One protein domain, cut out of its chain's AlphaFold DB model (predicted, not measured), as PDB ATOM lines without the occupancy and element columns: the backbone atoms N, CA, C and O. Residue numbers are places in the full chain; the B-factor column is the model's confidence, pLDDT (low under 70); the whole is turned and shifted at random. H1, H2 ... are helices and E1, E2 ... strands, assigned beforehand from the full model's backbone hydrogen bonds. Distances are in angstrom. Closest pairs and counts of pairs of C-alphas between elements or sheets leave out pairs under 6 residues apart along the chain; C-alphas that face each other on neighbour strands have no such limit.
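This is residues 9 to 136 of the 311 residues of the protein "Lglutamine synthetase" of Acanthamoeba castellanii str. Neff (UniProt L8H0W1). Two long helices cross at a steep tilt of 49 degrees, with residues 66 to 74 of H1, near its last residues, packed on residues 95 to 102 in the middle part of H2; from this crossing residues 49 to 65 of H1 and residues 103 to 109 of H2 spread apart as the long and the short side of a lopsided V, while residues 89 to 94 of H2 run on past the contact. At the wide end of the V lie the small strand hairpin E1 and E2 and, beyond the last residue of H2, the short helix H3, which touches no other helix. The 128 printed residues include two named strands and three named helices in the order E1, E2, H1, H2, H3, the strands forming an antiparallel sheet in the order E1, E2. The class is mostly helix, with 58 residues in helices and 6 in strands. The whole is loose, with a radius of gyration of the C-alphas of 18.7 A, and elongated, spanning 54 by 32 by 29 A.

Residues 9 to 29 hold no named element. After them come E1, residues 30 to 32, and E2, residues 37 to 39, a hairpin of antiparallel neighbours at 161 degrees. C-alphas 32 and 37 face each other at 4.5 A. N 31 and O 38 are within hydrogen-bond range at 2.9 A, as are N 38 and O 31 at 2.8 A. H1, residues 49 to 76, and H2, residues 89 to 109, touch; their closest C-alphas are those of Ile 70 and Ile 99, 6.1 A apart. They run opposite ways at a steep tilt of 49 degrees. E1 is apart from H1, and both strands are apart from H2. H3, residues 122 to 130, is apart from H1, H2, E1 and E2. In H1, H2 and H3 every O i to N i+4 pair is within hydrogen-bond range.

E1 begins at C-alpha 30, at (22.066, 10.006, 5.914), and measures 7.0 A from first to last C-alpha; E2 measures 6.5 A. H1 begins at C-alpha 49, at (13.846, 21.291, 15.795), and is 40.4 A long. H2 is 30.4 A long. H3 is 12.6 A long and ends at C-alpha 130, at (13.373, -1.566, -7.403).

The two C-alphas farthest apart are those of Asn 86 and Glu 122, at 56.4 A. The printed part has no cut. The link from E1 to E2 is tight, that from E2 to H1 is short, and those from H1 to H2 and from H2 to H3 are long, with 12 residues each. Residues 43 to 49, 56 to 65 and 82 to 90 stand free. The mean pLDDT of the printed part is 83.6; residues 9 to 24 and 80 to 88 are under 70.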
ATOM      1  N   MET A   9      27.012 -13.539   8.541       47.88
ATOM      2  CA  MET A   9      26.947 -13.340   9.991       47.88
ATOM      3  C   MET A   9      26.404 -14.507  10.838       47.88
ATOM      4  O   MET A   9      25.324 -14.408  11.410       47.88
ATOM      5  N   GLU A  10      27.214 -15.549  11.024       41.53
ATOM      6  CA  GLU A  10      27.288 -16.234  12.324       41.53
ATOM      7  C   GLU A  10      28.231 -15.392  13.207       41.53
ATOM      8  O   GLU A  10      29.453 -15.531  13.139       41.53
ATOM      9  N   LEU A  11      27.692 -14.400  13.928       45.66
ATOM     10  CA  LEU A  11      28.455 -13.643  14.926       45.66
ATOM     11  C   LEU A  11      28.184 -14.219  16.313       45.66
ATOM     12  O   LEU A  11      27.110 -13.997  16.856       45.66
ATOM     13  N   HIS A  12      29.203 -14.843  16.903       44.78
ATOM     14  CA  HIS A  12      29.269 -15.105  18.347       44.78
ATOM     15  C   HIS A  12      29.651 -13.850  19.161       44.78
ATOM     16  O   HIS A  12      29.675 -13.871  20.378       44.78
ATOM     17  N   SER A  13      30.003 -12.736  18.506       47.62
ATOM     18  CA  SER A  13      30.218 -11.425  19.143       47.62
ATOM     19  C   SER A  13      30.001 -10.309  18.121       47.62
ATOM     20  O   SER A  13      30.207 -10.535  16.925       47.62
ATOM     21  N   ILE A  14      29.608  -9.101  18.552       51.56
ATOM     22  CA  ILE A  14      29.418  -7.951  17.648       51.56
ATOM     23  C   ILE A  14      30.687  -7.762  16.808       51.56
ATOM     24  O   ILE A  14      31.741  -7.368  17.317       51.56
ATOM     25  N   ALA A  15      30.582  -8.041  15.506       53.12
ATOM     26  CA  ALA A  15      31.693  -7.918  14.575       53.12
ATOM     27  C   ALA A  15      32.306  -6.520  14.696       53.12
ATOM     28  O   ALA A  15      31.585  -5.519  14.707       53.12
ATOM     29  N   LYS A  16      33.639  -6.416  14.707       54.16
ATOM     30  CA  LYS A  16      34.299  -5.126  14.469       54.16
ATOM     31  C   LYS A  16      34.041  -4.725  13.017       54.16
ATOM     32  O   LYS A  16      34.833  -5.040  12.133       54.16
ATOM     33  N   ILE A  17      32.911  -4.065  12.776       59.44
ATOM     34  CA  ILE A  17      32.554  -3.523  11.468       59.44
ATOM     35  C   ILE A  17      33.648  -2.513  11.091       59.44
ATOM     36  O   ILE A  17      33.937  -1.619  11.899       59.44
ATOM     37  N   PRO A  18      34.288  -2.645   9.913       59.69
ATOM     38  CA  PRO A  18      35.243  -1.654   9.449       59.69
ATOM     39  C   PRO A  18      34.550  -0.291   9.421       59.69
ATOM     40  O   PRO A  18      33.567  -0.097   8.708       59.69
ATOM     41  N   ARG A  19      35.034   0.641  10.244       61.16
ATOM     42  CA  ARG A  19      34.484   1.994  10.318       61.16
ATOM     43  C   ARG A  19      35.084   2.796   9.179       61.16
ATOM     44  O   ARG A  19      36.269   3.118   9.224       61.16
ATOM     45  N   ASP A  20      34.277   3.118   8.178       61.25
ATOM     46  CA  ASP A  20      34.651   4.185   7.264       61.25
ATOM     47  C   ASP A  20      34.557   5.508   8.035       61.25
ATOM     48  O   ASP A  20      33.485   5.957   8.439       61.25
ATOM     49  N   THR A  21      35.716   6.082   8.344       61.47
ATOM     50  CA  THR A  21      35.829   7.385   9.006       61.47
ATOM     51  C   THR A  21      35.962   8.517   7.992       61.47
ATOM     52  O   THR A  21      36.228   9.653   8.380       61.47
ATOM     53  N   THR A  22      35.858   8.221   6.695       61.84
ATOM     54  CA  THR A  22      36.074   9.200   5.640       61.84
ATOM     55  C   THR A  22      34.753   9.832   5.213       61.84
ATOM     56  O   THR A  22      33.802   9.162   4.827       61.84
ATOM     57  N   ASP A  23      34.698  11.163   5.233       66.06
ATOM     58  CA  ASP A  23      33.587  11.944   4.675       66.06
ATOM     59  C   ASP A  23      33.719  12.057   3.141       66.06
ATOM     60  O   ASP A  23      33.787  13.144   2.563       66.06
ATOM     61  N   ARG A  24      33.900  10.908   2.473       67.88
ATOM     62  CA  ARG A  24      34.138  10.849   1.023       67.88
ATOM     63  C   ARG A  24      32.845  10.816   0.221       67.88
ATOM     64  O   ARG A  24      32.807  11.392  -0.863       67.88
ATOM     65  N   ASN A  25      31.785  10.197   0.740       71.19
ATOM     66  CA  ASN A  25      30.480  10.231   0.088       71.19
ATOM     67  C   ASN A  25      29.630  11.380   0.641       71.19
ATOM     68  O   ASN A  25      28.956  11.224   1.658       71.19
ATOM     69  N   ARG A  26      29.642  12.526  -0.053       83.06
ATOM     70  CA  ARG A  26      28.830  13.719   0.263       83.06
ATOM     71  C   ARG A  26      27.452  13.742  -0.406       83.06
ATOM     72  O   ARG A  26      26.747  14.737  -0.292       83.06
ATOM     73  N   THR A  27      27.077  12.670  -1.099       86.31
ATOM     74  CA  THR A  27      25.812  12.601  -1.849       86.31
ATOM     75  C   THR A  27      24.692  11.921  -1.059       86.31
ATOM     76  O   THR A  27      23.520  12.148  -1.338       86.31
ATOM     77  N   SER A  28      25.029  11.129  -0.032       88.88
ATOM     78  CA  SER A  28      24.029  10.471   0.820       88.88
ATOM     79  C   SER A  28      23.288  11.463   1.731       88.88
ATOM     80  O   SER A  28      23.948  12.293   2.367       88.88
ATOM     81  N   PRO A  29      21.950  11.347   1.879       89.31
ATOM     82  CA  PRO A  29      21.170  12.153   2.819       89.31
ATOM     83  C   PRO A  29      21.379  11.750   4.287       89.31
ATOM     84  O   PRO A  29      21.137  12.567   5.173       89.31
ATOM     85  N   PHE A  30      21.819  10.519   4.563       90.62
ATOM     86  CA  PHE A  30      22.066  10.006   5.914       90.62
ATOM     87  C   PHE A  30      23.386   9.228   5.909       90.62
ATOM     88  O   PHE A  30      23.468   8.124   5.371       90.62
ATOM     89  N   ALA A  31      24.447   9.823   6.450       88.50
ATOM     90  CA  ALA A  31      25.800   9.275   6.368       88.50
ATOM     91  C   ALA A  31      26.346   8.930   7.755       88.50
ATOM     92  O   ALA A  31      26.243   9.731   8.678       88.50
ATOM     93  N   PHE A  32      26.966   7.759   7.904       86.38
ATOM     94  CA  PHE A  32      27.756   7.444   9.093       86.38
ATOM     95  C   PHE A  32      29.190   7.929   8.892       86.38
ATOM     96  O   PHE A  32      29.874   7.474   7.980       86.38
ATOM     97  N   THR A  33      29.658   8.837   9.745       81.88
ATOM     98  CA  THR A  33      30.995   9.438   9.643       81.88
ATOM     99  C   THR A  33      31.823   9.072  10.875       81.88
ATOM    100  O   THR A  33      32.116   9.907  11.733       81.88
ATOM    101  N   GLY A  34      32.160   7.788  11.009       79.25
ATOM    102  CA  GLY A  34      33.036   7.263  12.060       79.25
ATOM    103  C   GLY A  34      32.382   7.036  13.430       79.25
ATOM    104  O   GLY A  34      32.355   5.900  13.897       79.25
ATOM    105  N   ASN A  35      31.912   8.087  14.107       81.88
ATOM    106  CA  ASN A  35      31.328   8.002  15.460       81.88
ATOM    107  C   ASN A  35      29.963   8.696  15.604       81.88
ATOM    108  O   ASN A  35      29.436   8.783  16.711       81.88
ATOM    109  N   LYS A  36      29.411   9.207  14.505       86.94
ATOM    110  CA  LYS A  36      28.137   9.926  14.460       86.94
ATOM    111  C   LYS A  36      27.440   9.669  13.129       86.94
ATOM    112  O   LYS A  36      28.086   9.289  12.151       86.94
ATOM    113  N   PHE A  37      26.142   9.938  13.100       89.62
ATOM    114  CA  PHE A  37      25.395  10.085  11.860       89.62
ATOM    115  C   PHE A  37      25.243  11.563  11.502       89.62
ATOM    116  O   PHE A  37      25.051  12.411  12.372       89.62
ATOM    117  N   GLU A  38      25.319  11.859  10.211       91.12
ATOM    118  CA  GLU A  38      25.059  13.167   9.629       91.12
ATOM    119  C   GLU A  38      23.810  13.084   8.755       91.12
ATOM    120  O   GLU A  38      23.801  12.395   7.733       91.12
ATOM    121  N   PHE A  39      22.762  13.806   9.152       92.88
ATOM    122  CA  PHE A  39      21.566  13.983   8.339       92.88
ATOM    123  C   PHE A  39      21.693  15.259   7.507       92.88
ATOM    124  O   PHE A  39      21.750  16.361   8.049       92.88
ATOM    125  N   ARG A  40      21.773  15.099   6.188       91.75
ATOM    126  CA  ARG A  40      22.164  16.152   5.238       91.75
ATOM    127  C   ARG A  40      21.006  16.712   4.420       91.75
ATOM    128  O   ARG A  40      21.200  17.667   3.684       91.75
ATOM    129  N   ALA A  41      19.808  16.146   4.560       90.94
ATOM    130  CA  ALA A  41      18.626  16.571   3.810       90.94
ATOM    131  C   ALA A  41      17.934  17.831   4.384       90.94
ATOM    132  O   ALA A  41      16.861  18.201   3.917       90.94
ATOM    133  N   VAL A  42      18.508  18.476   5.409       92.75
ATOM    134  CA  VAL A  42      17.930  19.669   6.050       92.75
ATOM    135  C   VAL A  42      18.240  20.917   5.221       92.75
ATOM    136  O   VAL A  42      19.390  21.146   4.850       92.75
ATOM    137  N   GLY A  43      17.224  21.742   4.954       92.25
ATOM    138  CA  GLY A  43      17.400  23.022   4.262       92.25
ATOM    139  C   GLY A  43      18.108  24.061   5.138       92.25
ATOM    140  O   GLY A  43      17.885  24.118   6.344       92.25
ATOM    141  N   SER A  44      18.929  24.926   4.539       93.38
ATOM    142  CA  SER A  44      19.745  25.911   5.275       93.38
ATOM    143  C   SER A  44      18.934  26.938   6.077       93.38
ATOM    144  O   SER A  44      19.419  27.436   7.090       93.38
ATOM    145  N   SER A  45      17.708  27.247   5.647       91.25
ATOM    146  CA  SER A  45      16.783  28.162   6.329       91.25
ATOM    147  C   SER A  45      15.831  27.461   7.308       91.25
ATOM    148  O   SER A  45      15.053  28.128   7.990       91.25
ATOM    149  N   GLN A  46      15.851  26.125   7.380       90.31
ATOM    150  CA  GLN A  46      14.927  25.362   8.216       90.31
ATOM    151  C   GLN A  46      15.379  25.338   9.678       90.31
ATOM    152  O   GLN A  46      16.565  25.247   9.995       90.31
ATOM    153  N   THR A  47      14.408  25.336  10.593       91.50
ATOM    154  CA  THR A  47      14.683  25.023  11.999       91.50
ATOM    155  C   THR A  47      15.142  23.573  12.142       91.50
ATOM    156  O   THR A  47      14.528  22.654  11.596       91.50
ATOM    157  N   CYS A  48      16.188  23.344  12.937       93.56
ATOM    158  CA  CYS A  48      16.653  21.994  13.248       93.56
ATOM    159  C   CYS A  48      15.671  21.220  14.144       93.56
ATOM    160  O   CYS A  48      15.731  19.993  14.187       93.56
ATOM    161  N   ALA A  49      14.745  21.906  14.823       94.25
ATOM    162  CA  ALA A  49      13.846  21.291  15.795       94.25
ATOM    163  C   ALA A  49      12.969  20.191  15.179       94.25
ATOM    164  O   ALA A  49      12.864  19.109  15.756       94.25
ATOM    165  N   THR A  50      12.373  20.431  14.006       91.50
ATOM    166  CA  THR A  50      11.480  19.455  13.361       91.50
ATOM    167  C   THR A  50      12.237  18.199  12.912       91.50
ATOM    168  O   THR A  50      11.851  17.113  13.349       91.50
ATOM    169  N   PRO A  51      13.340  18.283  12.133       94.38
ATOM    170  CA  PRO A  51      14.134  17.103  11.788       94.38
ATOM    171  C   PRO A  51      14.664  16.347  13.010       94.38
ATOM    172  O   PRO A  51      14.586  15.123  13.043       94.38
ATOM    173  N   VAL A  52      15.162  17.057  14.029       95.88
ATOM    174  CA  VAL A  52      15.699  16.437  15.252       95.88
ATOM    175  C   VAL A  52      14.604  15.713  16.035       95.88
ATOM    176  O   VAL A  52      14.814  14.577  16.452       95.88
ATOM    177  N   THR A  53      13.428  16.326  16.197       96.06
ATOM    178  CA  THR A  53      12.276  15.692  16.865       96.06
ATOM    179  C   THR A  53      11.864  14.425  16.125       96.06
ATOM    180  O   THR A  53      11.733  13.369  16.743       96.06
ATOM    181  N   THR A  54      11.727  14.498  14.799       95.56
ATOM    182  CA  THR A  54      11.350  13.349  13.969       95.56
ATOM    183  C   THR A  54      12.383  12.225  14.052       95.56
ATOM    184  O   THR A  54      12.012  11.087  14.319       95.56
ATOM    185  N   ILE A  55      13.676  12.525  13.895       96.44
ATOM    186  CA  ILE A  55      14.746  11.515  13.952       96.44
ATOM    187  C   ILE A  55      14.825  10.870  15.336       96.44
ATOM    188  O   ILE A  55      14.882   9.647  15.428       96.44
ATOM    189  N   ASN A  56      14.782  11.659  16.410       97.25
ATOM    190  CA  ASN A  56      14.811  11.117  17.768       97.25
ATOM    191  C   ASN A  56      13.596  10.228  18.053       97.25
ATOM    192  O   ASN A  56      13.740   9.197  18.703       97.25
ATOM    193  N   THR A  57      12.423  10.587  17.524       97.94
ATOM    194  CA  THR A  57      11.208   9.768  17.640       97.94
ATOM    195  C   THR A  57      11.358   8.446  16.886       97.94
ATOM    196  O   THR A  57      11.077   7.395  17.450       97.94
ATOM    197  N   ILE A  58      11.879   8.475  15.652       96.88
ATOM    198  CA  ILE A  58      12.150   7.265  14.853       96.88
ATOM    199  C   ILE A  58      13.154   6.349  15.565       96.88
ATOM    200  O   ILE A  58      12.965   5.133  15.603       96.88
ATOM    201  N   ILE A  59      14.219   6.915  16.145       96.81
ATOM    202  CA  ILE A  59      15.215   6.144  16.899       96.81
ATOM    203  C   ILE A  59      14.576   5.526  18.145       96.81
ATOM    204  O   ILE A  59      14.783   4.341  18.392       96.81
ATOM    205  N   ALA A  60      13.787   6.286  18.908       97.88
ATOM    206  CA  ALA A  60      13.088   5.766  20.082       97.88
ATOM    207  C   ALA A  60      12.152   4.601  19.719       97.88
ATOM    208  O   ALA A  60      12.198   3.562  20.375       97.88
ATOM    209  N   ASP A  61      11.376   4.738  18.639       97.12
ATOM    210  CA  ASP A  61      10.494   3.677  18.141       97.12
ATOM    211  C   ASP A  61      11.281   2.422  17.740       97.12
ATOM    212  O   ASP A  61      10.931   1.306  18.115       97.12
ATOM    213  N   SER A  62      12.406   2.615  17.043       95.69
ATOM    214  CA  SER A  62      13.278   1.523  16.596       95.69
ATOM    215  C   SER A  62      13.945   0.794  17.768       95.69
ATOM    216  O   SER A  62      14.123  -0.422  17.720       95.69
ATOM    217  N   LEU A  63      14.313   1.515  18.834       95.75
ATOM    218  CA  LEU A  63      14.888   0.925  20.046       95.75
ATOM    219  C   LEU A  63      13.854   0.108  20.825       95.75
ATOM    220  O   LEU A  63      14.198  -0.966  21.313       95.75
ATOM    221  N   ILE A  64      12.606   0.581  20.911       96.25
ATOM    222  CA  ILE A  64      11.499  -0.177  21.511       96.25
ATOM    223  C   ILE A  64      11.232  -1.443  20.697       96.25
ATOM    224  O   ILE A  64      11.214  -2.528  21.265       96.25
ATOM    225  N   TYR A  65      11.132  -1.327  19.370       95.06
ATOM    226  CA  TYR A  65      10.962  -2.477  18.478       95.06
ATOM    227  C   TYR A  65      12.042  -3.550  18.691       95.06
ATOM    228  O   TYR A  65      11.729  -4.731  18.854       95.06
ATOM    229  N   LEU A  66      13.316  -3.142  18.734       94.75
ATOM    230  CA  LEU A  66      14.428  -4.058  18.987       94.75
ATOM    231  C   LEU A  66      14.370  -4.670  20.390       94.75
ATOM    232  O   LEU A  66      14.605  -5.869  20.533       94.75
ATOM    233  N   ALA A  67      14.058  -3.874  21.417       93.81
ATOM    234  CA  ALA A  67      13.937  -4.358  22.789       93.81
ATOM    235  C   ALA A  67      12.821  -5.404  22.919       93.81
ATOM    236  O   ALA A  67      13.075  -6.494  23.430       93.81
ATOM    237  N   ASP A  68      11.637  -5.126  22.373       94.81
ATOM    238  CA  ASP A  68      10.494  -6.042  22.378       94.81
ATOM    239  C   ASP A  68      10.819  -7.356  21.652       94.81
ATOM    240  O   ASP A  68      10.470  -8.444  22.120       94.81
ATOM    241  N   LEU A  69      11.525  -7.279  20.518       94.31
ATOM    242  CA  LEU A  69      11.931  -8.457  19.754       94.31
ATOM    243  C   LEU A  69      12.962  -9.306  20.511       94.31
ATOM    244  O   LEU A  69      12.839 -10.533  20.537       94.31
ATOM    245  N   ILE A  70      13.941  -8.667  21.159       91.88
ATOM    246  CA  ILE A  70      14.921  -9.342  22.020       91.88
ATOM    247  C   ILE A  70      14.210 -10.012  23.199       91.88
ATOM    248  O   ILE A  70      14.401 -11.207  23.423       91.88
ATOM    249  N   GLU A  71      13.355  -9.290  23.926       91.12
ATOM    250  CA  GLU A  71      12.618  -9.841  25.066       91.12
ATOM    251  C   GLU A  71      11.742 -11.026  24.668       91.12
ATOM    252  O   GLU A  71      11.684 -12.026  25.387       91.12
ATOM    253  N   LYS A  72      11.069 -10.935  23.519       93.06
ATOM    254  CA  LYS A  72      10.258 -12.027  22.985       93.06
ATOM    255  C   LYS A  72      11.106 -13.272  22.715       93.06
ATOM    256  O   LYS A  72      10.751 -14.347  23.190       93.06
ATOM    257  N   ARG A  73      12.226 -13.128  21.998       91.62
ATOM    258  CA  ARG A  73      13.115 -14.253  21.652       91.62
ATOM    259  C   ARG A  73      13.761 -14.879  22.888       91.62
ATOM    260  O   ARG A  73      13.864 -16.099  22.965       91.62
ATOM    261  N   LEU A  74      14.133 -14.067  23.878       89.06
ATOM    262  CA  LEU A  74      14.655 -14.553  25.157       89.06
ATOM    263  C   LEU A  74      13.603 -15.359  25.931       89.06
ATOM    264  O   LEU A  74      13.904 -16.452  26.403       89.06
ATOM    265  N   LYS A  75      12.356 -14.874  26.004       88.44
ATOM    266  CA  LYS A  75      11.250 -15.612  26.639       88.44
ATOM    267  C   LYS A  75      10.958 -16.937  25.930       88.44
ATOM    268  O   LYS A  75      10.740 -17.941  26.599       88.44
ATOM    269  N   GLU A  76      10.970 -16.953  24.596       90.06
ATOM    270  CA  GLU A  76      10.790 -18.173  23.789       90.06
ATOM    271  C   GLU A  76      11.902 -19.207  24.034       90.06
ATOM    272  O   GLU A  76      11.629 -20.405  24.032       90.06
ATOM    273  N   ALA A  77      13.125 -18.747  24.309       86.62
ATOM    274  CA  ALA A  77      14.261 -19.581  24.700       86.62
ATOM    275  C   ALA A  77      14.286 -19.944  26.203       86.62
ATOM    276  O   ALA A  77      15.198 -20.623  26.658       86.62
ATOM    277  N   GLY A  78      13.281 -19.531  26.985       85.12
ATOM    278  CA  GLY A  78      13.151 -19.892  28.400       85.12
ATOM    279  C   GLY A  78      13.892 -18.980  29.384       85.12
ATOM    280  O   GLY A  78      13.899 -19.269  30.580       85.12
ATOM    281  N   PHE A  79      14.463 -17.862  28.928       81.75
ATOM    282  CA  PHE A  79      15.085 -16.880  29.815       81.75
ATOM    283  C   PHE A  79      14.013 -16.056  30.544       81.75
ATOM    284  O   PHE A  79      13.106 -15.489  29.930       81.75
ATOM    285  N   THR A  80      14.124 -15.938  31.869       69.50
ATOM    286  CA  THR A  80      13.273 -15.037  32.658       69.50
ATOM    287  C   THR A  80      13.810 -13.606  32.577       69.50
ATOM    288  O   THR A  80      15.002 -13.387  32.761       69.50
ATOM    289  N   THR A  81      12.940 -12.619  32.339       58.69
ATOM    290  CA  THR A  81      13.290 -11.185  32.211       58.69
ATOM    291  C   THR A  81      13.804 -10.524  33.492       58.69
ATOM    292  O   THR A  81      14.222  -9.366  33.457       58.69
ATOM    293  N   ASP A  82      13.789 -11.224  34.626       56.47
ATOM    294  CA  ASP A  82      14.422 -10.730  35.842       56.47
ATOM    295  C   ASP A  82      15.933 -10.680  35.629       56.47
ATOM    296  O   ASP A  82      16.527 -11.646  35.155       56.47
ATOM    297  N   ARG A  83      16.561  -9.541  35.963       55.06
ATOM    298  CA  ARG A  83      18.022  -9.372  35.979       55.06
ATOM    299  C   ARG A  83      18.637 -10.474  36.848       55.06
ATOM    300  O   ARG A  83      18.801 -10.294  38.052       55.06
ATOM    301  N   ALA A  84      18.946 -11.616  36.249       52.03
ATOM    302  CA  ALA A  84      19.537 -12.748  36.929       52.03
ATOM    303  C   ALA A  84      20.973 -12.364  37.285       52.03
ATOM    304  O   ALA A  84      21.841 -12.254  36.428       52.03
ATOM    305  N   VAL A  85      21.202 -12.090  38.569       52.31
ATOM    306  CA  VAL A  85      22.509 -11.687  39.113       52.31
ATOM    307  C   VAL A  85      23.484 -12.882  39.185       52.31
ATOM    308  O   VAL A  85      24.644 -12.692  39.514       52.31
ATOM    309  N   ASN A  86      23.047 -14.099  38.833       55.28
ATOM    310  CA  ASN A  86      23.855 -15.323  38.833       55.28
ATOM    311  C   ASN A  86      23.459 -16.236  37.655       55.28
ATOM    312  O   ASN A  86      22.749 -17.218  37.859       55.28
ATOM    313  N   ILE A  87      23.873 -15.891  36.435       64.25
ATOM    314  CA  ILE A  87      23.753 -16.758  35.249       64.25
ATOM    315  C   ILE A  87      25.111 -17.433  35.013       64.25
ATOM    316  O   ILE A  87      26.154 -16.850  35.312       64.25
ATOM    317  N   SER A  88      25.119 -18.683  34.554       65.44
ATOM    318  CA  SER A  88      26.358 -19.370  34.177       65.44
ATOM    319  C   SER A  88      26.942 -18.780  32.887       65.44
ATOM    320  O   SER A  88      26.215 -18.217  32.074       65.44
ATOM    321  N   THR A  89      28.247 -18.952  32.652       71.00
ATOM    322  CA  THR A  89      28.900 -18.463  31.420       71.00
ATOM    323  C   THR A  89      28.262 -19.037  30.150       71.00
ATOM    324  O   THR A  89      28.188 -18.351  29.143       71.00
ATOM    325  N   ALA A  90      27.746 -20.270  30.202       72.81
ATOM    326  CA  ALA A  90      27.053 -20.890  29.070       72.81
ATOM    327  C   ALA A  90      25.685 -20.241  28.773       72.81
ATOM    328  O   ALA A  90      25.309 -20.107  27.614       72.81
ATOM    329  N   GLU A  91      24.953 -19.818  29.809       74.50
ATOM    330  CA  GLU A  91      23.683 -19.091  29.657       74.50
ATOM    331  C   GLU A  91      23.910 -17.635  29.206       74.50
ATOM    332  O   GLU A  91      23.055 -17.056  28.535       74.50
ATOM    333  N   GLU A  92      25.057 -17.035  29.549       76.25
ATOM    334  CA  GLU A  92      25.482 -15.741  28.997       76.25
ATOM    335  C   GLU A  92      25.786 -15.844  27.496       76.25
ATOM    336  O   GLU A  92      25.254 -15.039  26.731       76.25
ATOM    337  N   ASP A  93      26.546 -16.859  27.071       80.62
ATOM    338  CA  ASP A  93      26.870 -17.097  25.657       80.62
ATOM    339  C   ASP A  93      25.596 -17.326  24.813       80.62
ATOM    340  O   ASP A  93      25.403 -16.692  23.775       80.62
ATOM    341  N   GLU A  94      24.668 -18.168  25.285       82.88
ATOM    342  CA  GLU A  94      23.396 -18.430  24.589       82.88
ATOM    343  C   GLU A  94      22.524 -17.167  24.481       82.88
ATOM    344  O   GLU A  94      21.909 -16.895  23.443       82.88
ATOM    345  N   ARG A  95      22.502 -16.340  25.532       83.44
ATOM    346  CA  ARG A  95      21.799 -15.054  25.521       83.44
ATOM    347  C   ARG A  95      22.413 -14.078  24.514       83.44
ATOM    348  O   ARG A  95      21.665 -13.370  23.833       83.44
ATOM    349  N   GLU A  96      23.740 -14.011  24.423       84.50
ATOM    350  CA  GLU A  96      24.430 -13.187  23.425       84.50
ATOM    351  C   GLU A  96      24.127 -13.656  21.999       84.50
ATOM    352  O   GLU A  96      23.818 -12.823  21.142       84.50
ATOM    353  N   ASP A  97      24.121 -14.966  21.749       86.62
ATOM    354  CA  ASP A  97      23.779 -15.539  20.445       86.62
ATOM    355  C   ASP A  97      22.343 -15.178  20.020       86.62
ATOM    356  O   ASP A  97      22.114 -14.788  18.869       86.62
ATOM    357  N   ILE A  98      21.372 -15.203  20.943       88.25
ATOM    358  CA  ILE A  98      19.987 -14.776  20.669       88.25
ATOM    359  C   ILE A  98      19.926 -13.287  20.299       88.25
ATOM    360  O   ILE A  98      19.255 -12.912  19.332       88.25
ATOM    361  N   ILE A  99      20.629 -12.428  21.042       88.81
ATOM    362  CA  ILE A  99      20.682 -10.986  20.756       88.81
ATOM    363  C   ILE A  99      21.327 -10.737  19.386       88.81
ATOM    364  O   ILE A  99      20.789  -9.978  18.576       88.81
ATOM    365  N   ASN A 100      22.446 -11.404  19.097       87.31
ATOM    366  CA  ASN A 100      23.134 -11.305  17.813       87.31
ATOM    367  C   ASN A 100      22.232 -11.769  16.661       87.31
ATOM    368  O   ASN A 100      22.186 -11.108  15.623       87.31
ATOM    369  N   ALA A 101      21.462 -12.844  16.849       90.31
ATOM    370  CA  ALA A 101      20.500 -13.315  15.859       90.31
ATOM    371  C   ALA A 101      19.425 -12.257  15.557       90.31
ATOM    372  O   ALA A 101      19.164 -11.975  14.388       90.31
ATOM    373  N   VAL A 102      18.867 -11.602  16.585       92.62
ATOM    374  CA  VAL A 102      17.890 -10.511  16.403       92.62
ATOM    375  C   VAL A 102      18.482  -9.347  15.607       92.62
ATOM    376  O   VAL A 102      17.839  -8.843  14.682       92.62
ATOM    377  N   ILE A 103      19.713  -8.936  15.921       90.06
ATOM    378  CA  ILE A 103      20.409  -7.860  15.201       90.06
ATOM    379  C   ILE A 103      20.624  -8.247  13.734       90.06
ATOM    380  O   ILE A 103      20.328  -7.458  12.834       90.06
ATOM    381  N   CYS A 104      21.119  -9.460  13.480       90.06
ATOM    382  CA  CYS A 104      21.363  -9.970  12.134       90.06
ATOM    383  C   CYS A 104      20.076 -10.048  11.308       90.06
ATOM    384  O   CYS A 104      20.078  -9.652  10.143       90.06
ATOM    385  N   ASP A 105      18.991 -10.549  11.893       92.94
ATOM    386  CA  ASP A 105      17.703 -10.677  11.213       92.94
ATOM    387  C   ASP A 105      17.104  -9.303  10.895       92.94
ATOM    388  O   ASP A 105      16.718  -9.060   9.753       92.94
ATOM    389  N   THR A 106      17.157  -8.365  11.845       93.00
ATOM    390  CA  THR A 106      16.700  -6.981  11.630       93.00
ATOM    391  C   THR A 106      17.513  -6.281  10.537       93.00
ATOM    392  O   THR A 106      16.965  -5.590   9.678       93.00
ATOM    393  N   LEU A 107      18.837  -6.479  10.516       90.69
ATOM    394  CA  LEU A 107      19.700  -5.909   9.479       90.69
ATOM    395  C   LEU A 107      19.386  -6.484   8.093       90.69
ATOM    396  O   LEU A 107      19.412  -5.733   7.121       90.69
ATOM    397  N   LYS A 108      19.106  -7.790   7.989       91.69
ATOM    398  CA  LYS A 108      18.704  -8.426   6.723       91.69
ATOM    399  C   LYS A 108      17.381  -7.854   6.217       91.69
ATOM    400  O   LYS A 108      17.277  -7.576   5.028       91.69
ATOM    401  N   GLU A 109      16.408  -7.670   7.106       93.25
ATOM    402  CA  GLU A 109      15.076  -7.154   6.767       93.25
ATOM    403  C   GLU A 109      15.122  -5.714   6.242       93.25
ATOM    404  O   GLU A 109      14.423  -5.377   5.291       93.25
ATOM    405  N   HIS A 110      15.982  -4.870   6.814       91.75
ATOM    406  CA  HIS A 110      16.068  -3.454   6.447       91.75
ATOM    407  C   HIS A 110      17.257  -3.110   5.545       91.75
ATOM    408  O   HIS A 110      17.534  -1.932   5.324       91.75
ATOM    409  N   TYR A 111      17.970  -4.099   4.996       91.38
ATOM    410  CA  TYR A 111      19.212  -3.860   4.251       91.38
ATOM    411  C   TYR A 111      19.024  -2.989   2.999       91.38
ATOM    412  O   TYR A 111      19.965  -2.331   2.551       91.38
ATOM    413  N   ASP A 112      17.809  -2.939   2.450       92.12
ATOM    414  CA  ASP A 112      17.483  -2.182   1.242       92.12
ATOM    415  C   ASP A 112      17.775  -0.677   1.360       92.12
ATOM    416  O   ASP A 112      18.130  -0.045   0.360       92.12
ATOM    417  N   VAL A 113      17.731  -0.107   2.570       90.75
ATOM    418  CA  VAL A 113      18.048   1.316   2.801       90.75
ATOM    419  C   VAL A 113      19.552   1.617   2.735       90.75
ATOM    420  O   VAL A 113      19.946   2.781   2.672       90.75
ATOM    421  N   VAL A 114      20.413   0.592   2.742       90.38
ATOM    422  CA  VAL A 114      21.870   0.756   2.707       90.38
ATOM    423  C   VAL A 114      22.351   0.887   1.263       90.38
ATOM    424  O   VAL A 114      22.249  -0.034   0.443       90.38
ATOM    425  N   PHE A 115      22.942   2.040   0.952       89.81
ATOM    426  CA  PHE A 115      23.554   2.312  -0.342       89.81
ATOM    427  C   PHE A 115      24.853   3.102  -0.184       89.81
ATOM    428  O   PHE A 115      24.890   4.138   0.471       89.81
ATOM    429  N   ASN A 116      25.922   2.597  -0.803       86.06
ATOM    430  CA  ASN A 116      27.278   3.151  -0.700       86.06
ATOM    431  C   ASN A 116      27.773   3.765  -2.023       86.06
ATOM    432  O   ASN A 116      28.969   4.002  -2.180       86.06
ATOM    433  N   GLY A 117      26.877   3.958  -2.997       87.12
ATOM    434  CA  GLY A 117      27.198   4.530  -4.306       87.12
ATOM    435  C   GLY A 117      27.004   6.047  -4.369       87.12
ATOM    436  O   GLY A 117      26.956   6.731  -3.350       87.12
ATOM    437  N   ASN A 118      26.903   6.568  -5.590       88.81
ATOM    438  CA  ASN A 118      26.561   7.965  -5.843       88.81
ATOM    439  C   ASN A 118      25.038   8.145  -5.791       88.81
ATOM    440  O   ASN A 118      24.336   7.636  -6.657       88.81
ATOM    441  N   ASN A 119      24.531   8.884  -4.810       88.50
ATOM    442  CA  ASN A 119      23.094   9.086  -4.622       88.50
ATOM    443  C   ASN A 119      22.482  10.109  -5.599       88.50
ATOM    444  O   ASN A 119      21.267  10.279  -5.600       88.50
ATOM    445  N   TYR A 120      23.291  10.786  -6.424       89.31
ATOM    446  CA  TYR A 120      22.807  11.679  -7.485       89.31
ATOM    447  C   TYR A 120      22.701  10.995  -8.853       89.31
ATOM    448  O   TYR A 120      22.297  11.639  -9.817       89.31
ATOM    449  N   SER A 121      23.105   9.726  -8.980       91.56
ATOM    450  CA  SER A 121      23.033   9.033 -10.265       91.56
ATOM    451  C   SER A 121      21.604   8.602 -10.605       91.56
ATOM    452  O   SER A 121      20.808   8.244  -9.733       91.56
ATOM    453  N   GLU A 122      21.296   8.556 -11.902       91.50
ATOM    454  CA  GLU A 122      20.065   7.932 -12.404       91.50
ATOM    455  C   GLU A 122      19.992   6.448 -12.006       91.50
ATOM    456  O   GLU A 122      18.930   5.953 -11.640       91.50
ATOM    457  N   GLU A 123      21.142   5.763 -11.965       91.94
ATOM    458  CA  GLU A 123      21.257   4.379 -11.485       91.94
ATOM    459  C   GLU A 123      20.688   4.215 -10.068       91.94
ATOM    460  O   GLU A 123      19.943   3.272  -9.809       91.94
ATOM    461  N   TRP A 124      20.993   5.139  -9.148       91.69
ATOM    462  CA  TRP A 124      20.434   5.080  -7.799       91.69
ATOM    463  C   TRP A 124      18.915   5.255  -7.802       91.69
ATOM    464  O   TRP A 124      18.233   4.586  -7.033       91.69
ATOM    465  N   THR A 125      18.380   6.101  -8.681       90.69
ATOM    466  CA  THR A 125      16.929   6.320  -8.782       90.69
ATOM    467  C   THR A 125      16.198   5.035  -9.178       90.69
ATOM    468  O   THR A 125      15.181   4.700  -8.568       90.69
ATOM    469  N   GLU A 126      16.742   4.269 -10.128       92.94
ATOM    470  CA  GLU A 126      16.171   2.974 -10.516       92.94
ATOM    471  C   GLU A 126      16.339   1.914  -9.419       92.94
ATOM    472  O   GLU A 126      15.372   1.245  -9.063       92.94
ATOM    473  N   ILE A 127      17.522   1.816  -8.798       92.81
ATOM    474  CA  ILE A 127      17.755   0.887  -7.677       92.81
ATOM    475  C   ILE A 127      16.806   1.189  -6.511       92.81
ATOM    476  O   ILE A 127      16.240   0.274  -5.918       92.81
ATOM    477  N   ALA A 128      16.628   2.463  -6.160       92.31
ATOM    478  CA  ALA A 128      15.736   2.884  -5.088       92.31
ATOM    479  C   ALA A 128      14.292   2.457  -5.379       92.31
ATOM    480  O   ALA A 128      13.627   1.905  -4.505       92.31
ATOM    481  N   LYS A 129      13.839   2.628  -6.626       93.56
ATOM    482  CA  LYS A 129      12.518   2.187  -7.079       93.56
ATOM    483  C   LYS A 129      12.362   0.665  -7.033       93.56
ATOM    484  O   LYS A 129      11.346   0.189  -6.534       93.56
ATOM    485  N   GLU A 130      13.356  -0.096  -7.497       94.81
ATOM    486  CA  GLU A 130      13.373  -1.566  -7.403       94.81
ATOM    487  C   GLU A 130      13.293  -2.053  -5.949       94.81
ATOM    488  O   GLU A 130      12.626  -3.045  -5.662       94.81
ATOM    489  N   ARG A 131      13.929  -1.323  -5.025       94.44
ATOM    490  CA  ARG A 131      13.904  -1.577  -3.576       94.44
ATOM    491  C   ARG A 131      12.661  -1.032  -2.865       94.44
ATOM    492  O   ARG A 131      12.557  -1.142  -1.648       94.44
ATOM    493  N   GLY A 132      11.732  -0.404  -3.587       93.75
ATOM    494  CA  GLY A 132      10.528   0.193  -3.002       93.75
ATOM    495  C   GLY A 132      10.793   1.409  -2.104       93.75
ATOM    496  O   GLY A 132       9.942   1.766  -1.289       93.75
ATOM    497  N   LEU A 133      11.957   2.053  -2.234       93.12
ATOM    498  CA  LEU A 133      12.283   3.272  -1.501       93.12
ATOM    499  C   LEU A 133      11.554   4.469  -2.134       93.12
ATOM    500  O   LEU A 133      11.650   4.676  -3.347       93.12
ATOM    501  N   PRO A 134      10.829   5.280  -1.344       91.44
ATOM    502  CA  PRO A 134      10.082   6.410  -1.878       91.44
ATOM    503  C   PRO A 134      11.023   7.507  -2.392       91.44
ATOM    504  O   PRO A 134      11.968   7.898  -1.709       91.44
ATOM    505  N   ASN A 135      10.707   8.050  -3.568       92.31
ATOM    506  CA  ASN A 135      11.349   9.234  -4.135       92.31
ATOM    507  C   ASN A 135      10.281  10.307  -4.395       92.31
ATOM    508  O   ASN A 135       9.649  10.323  -5.448       92.31
ATOM    509  N   LEU A 136      10.034  11.150  -3.390       93.50
ATOM    510  CA  LEU A 136       9.023  12.211  -3.434       93.50
ATOM    511  C   LEU A 136       9.709  13.507  -3.864       93.50
ATOM    512  O   LEU A 136      10.334  14.190  -3.054       93.50
TER     513      LEU A 136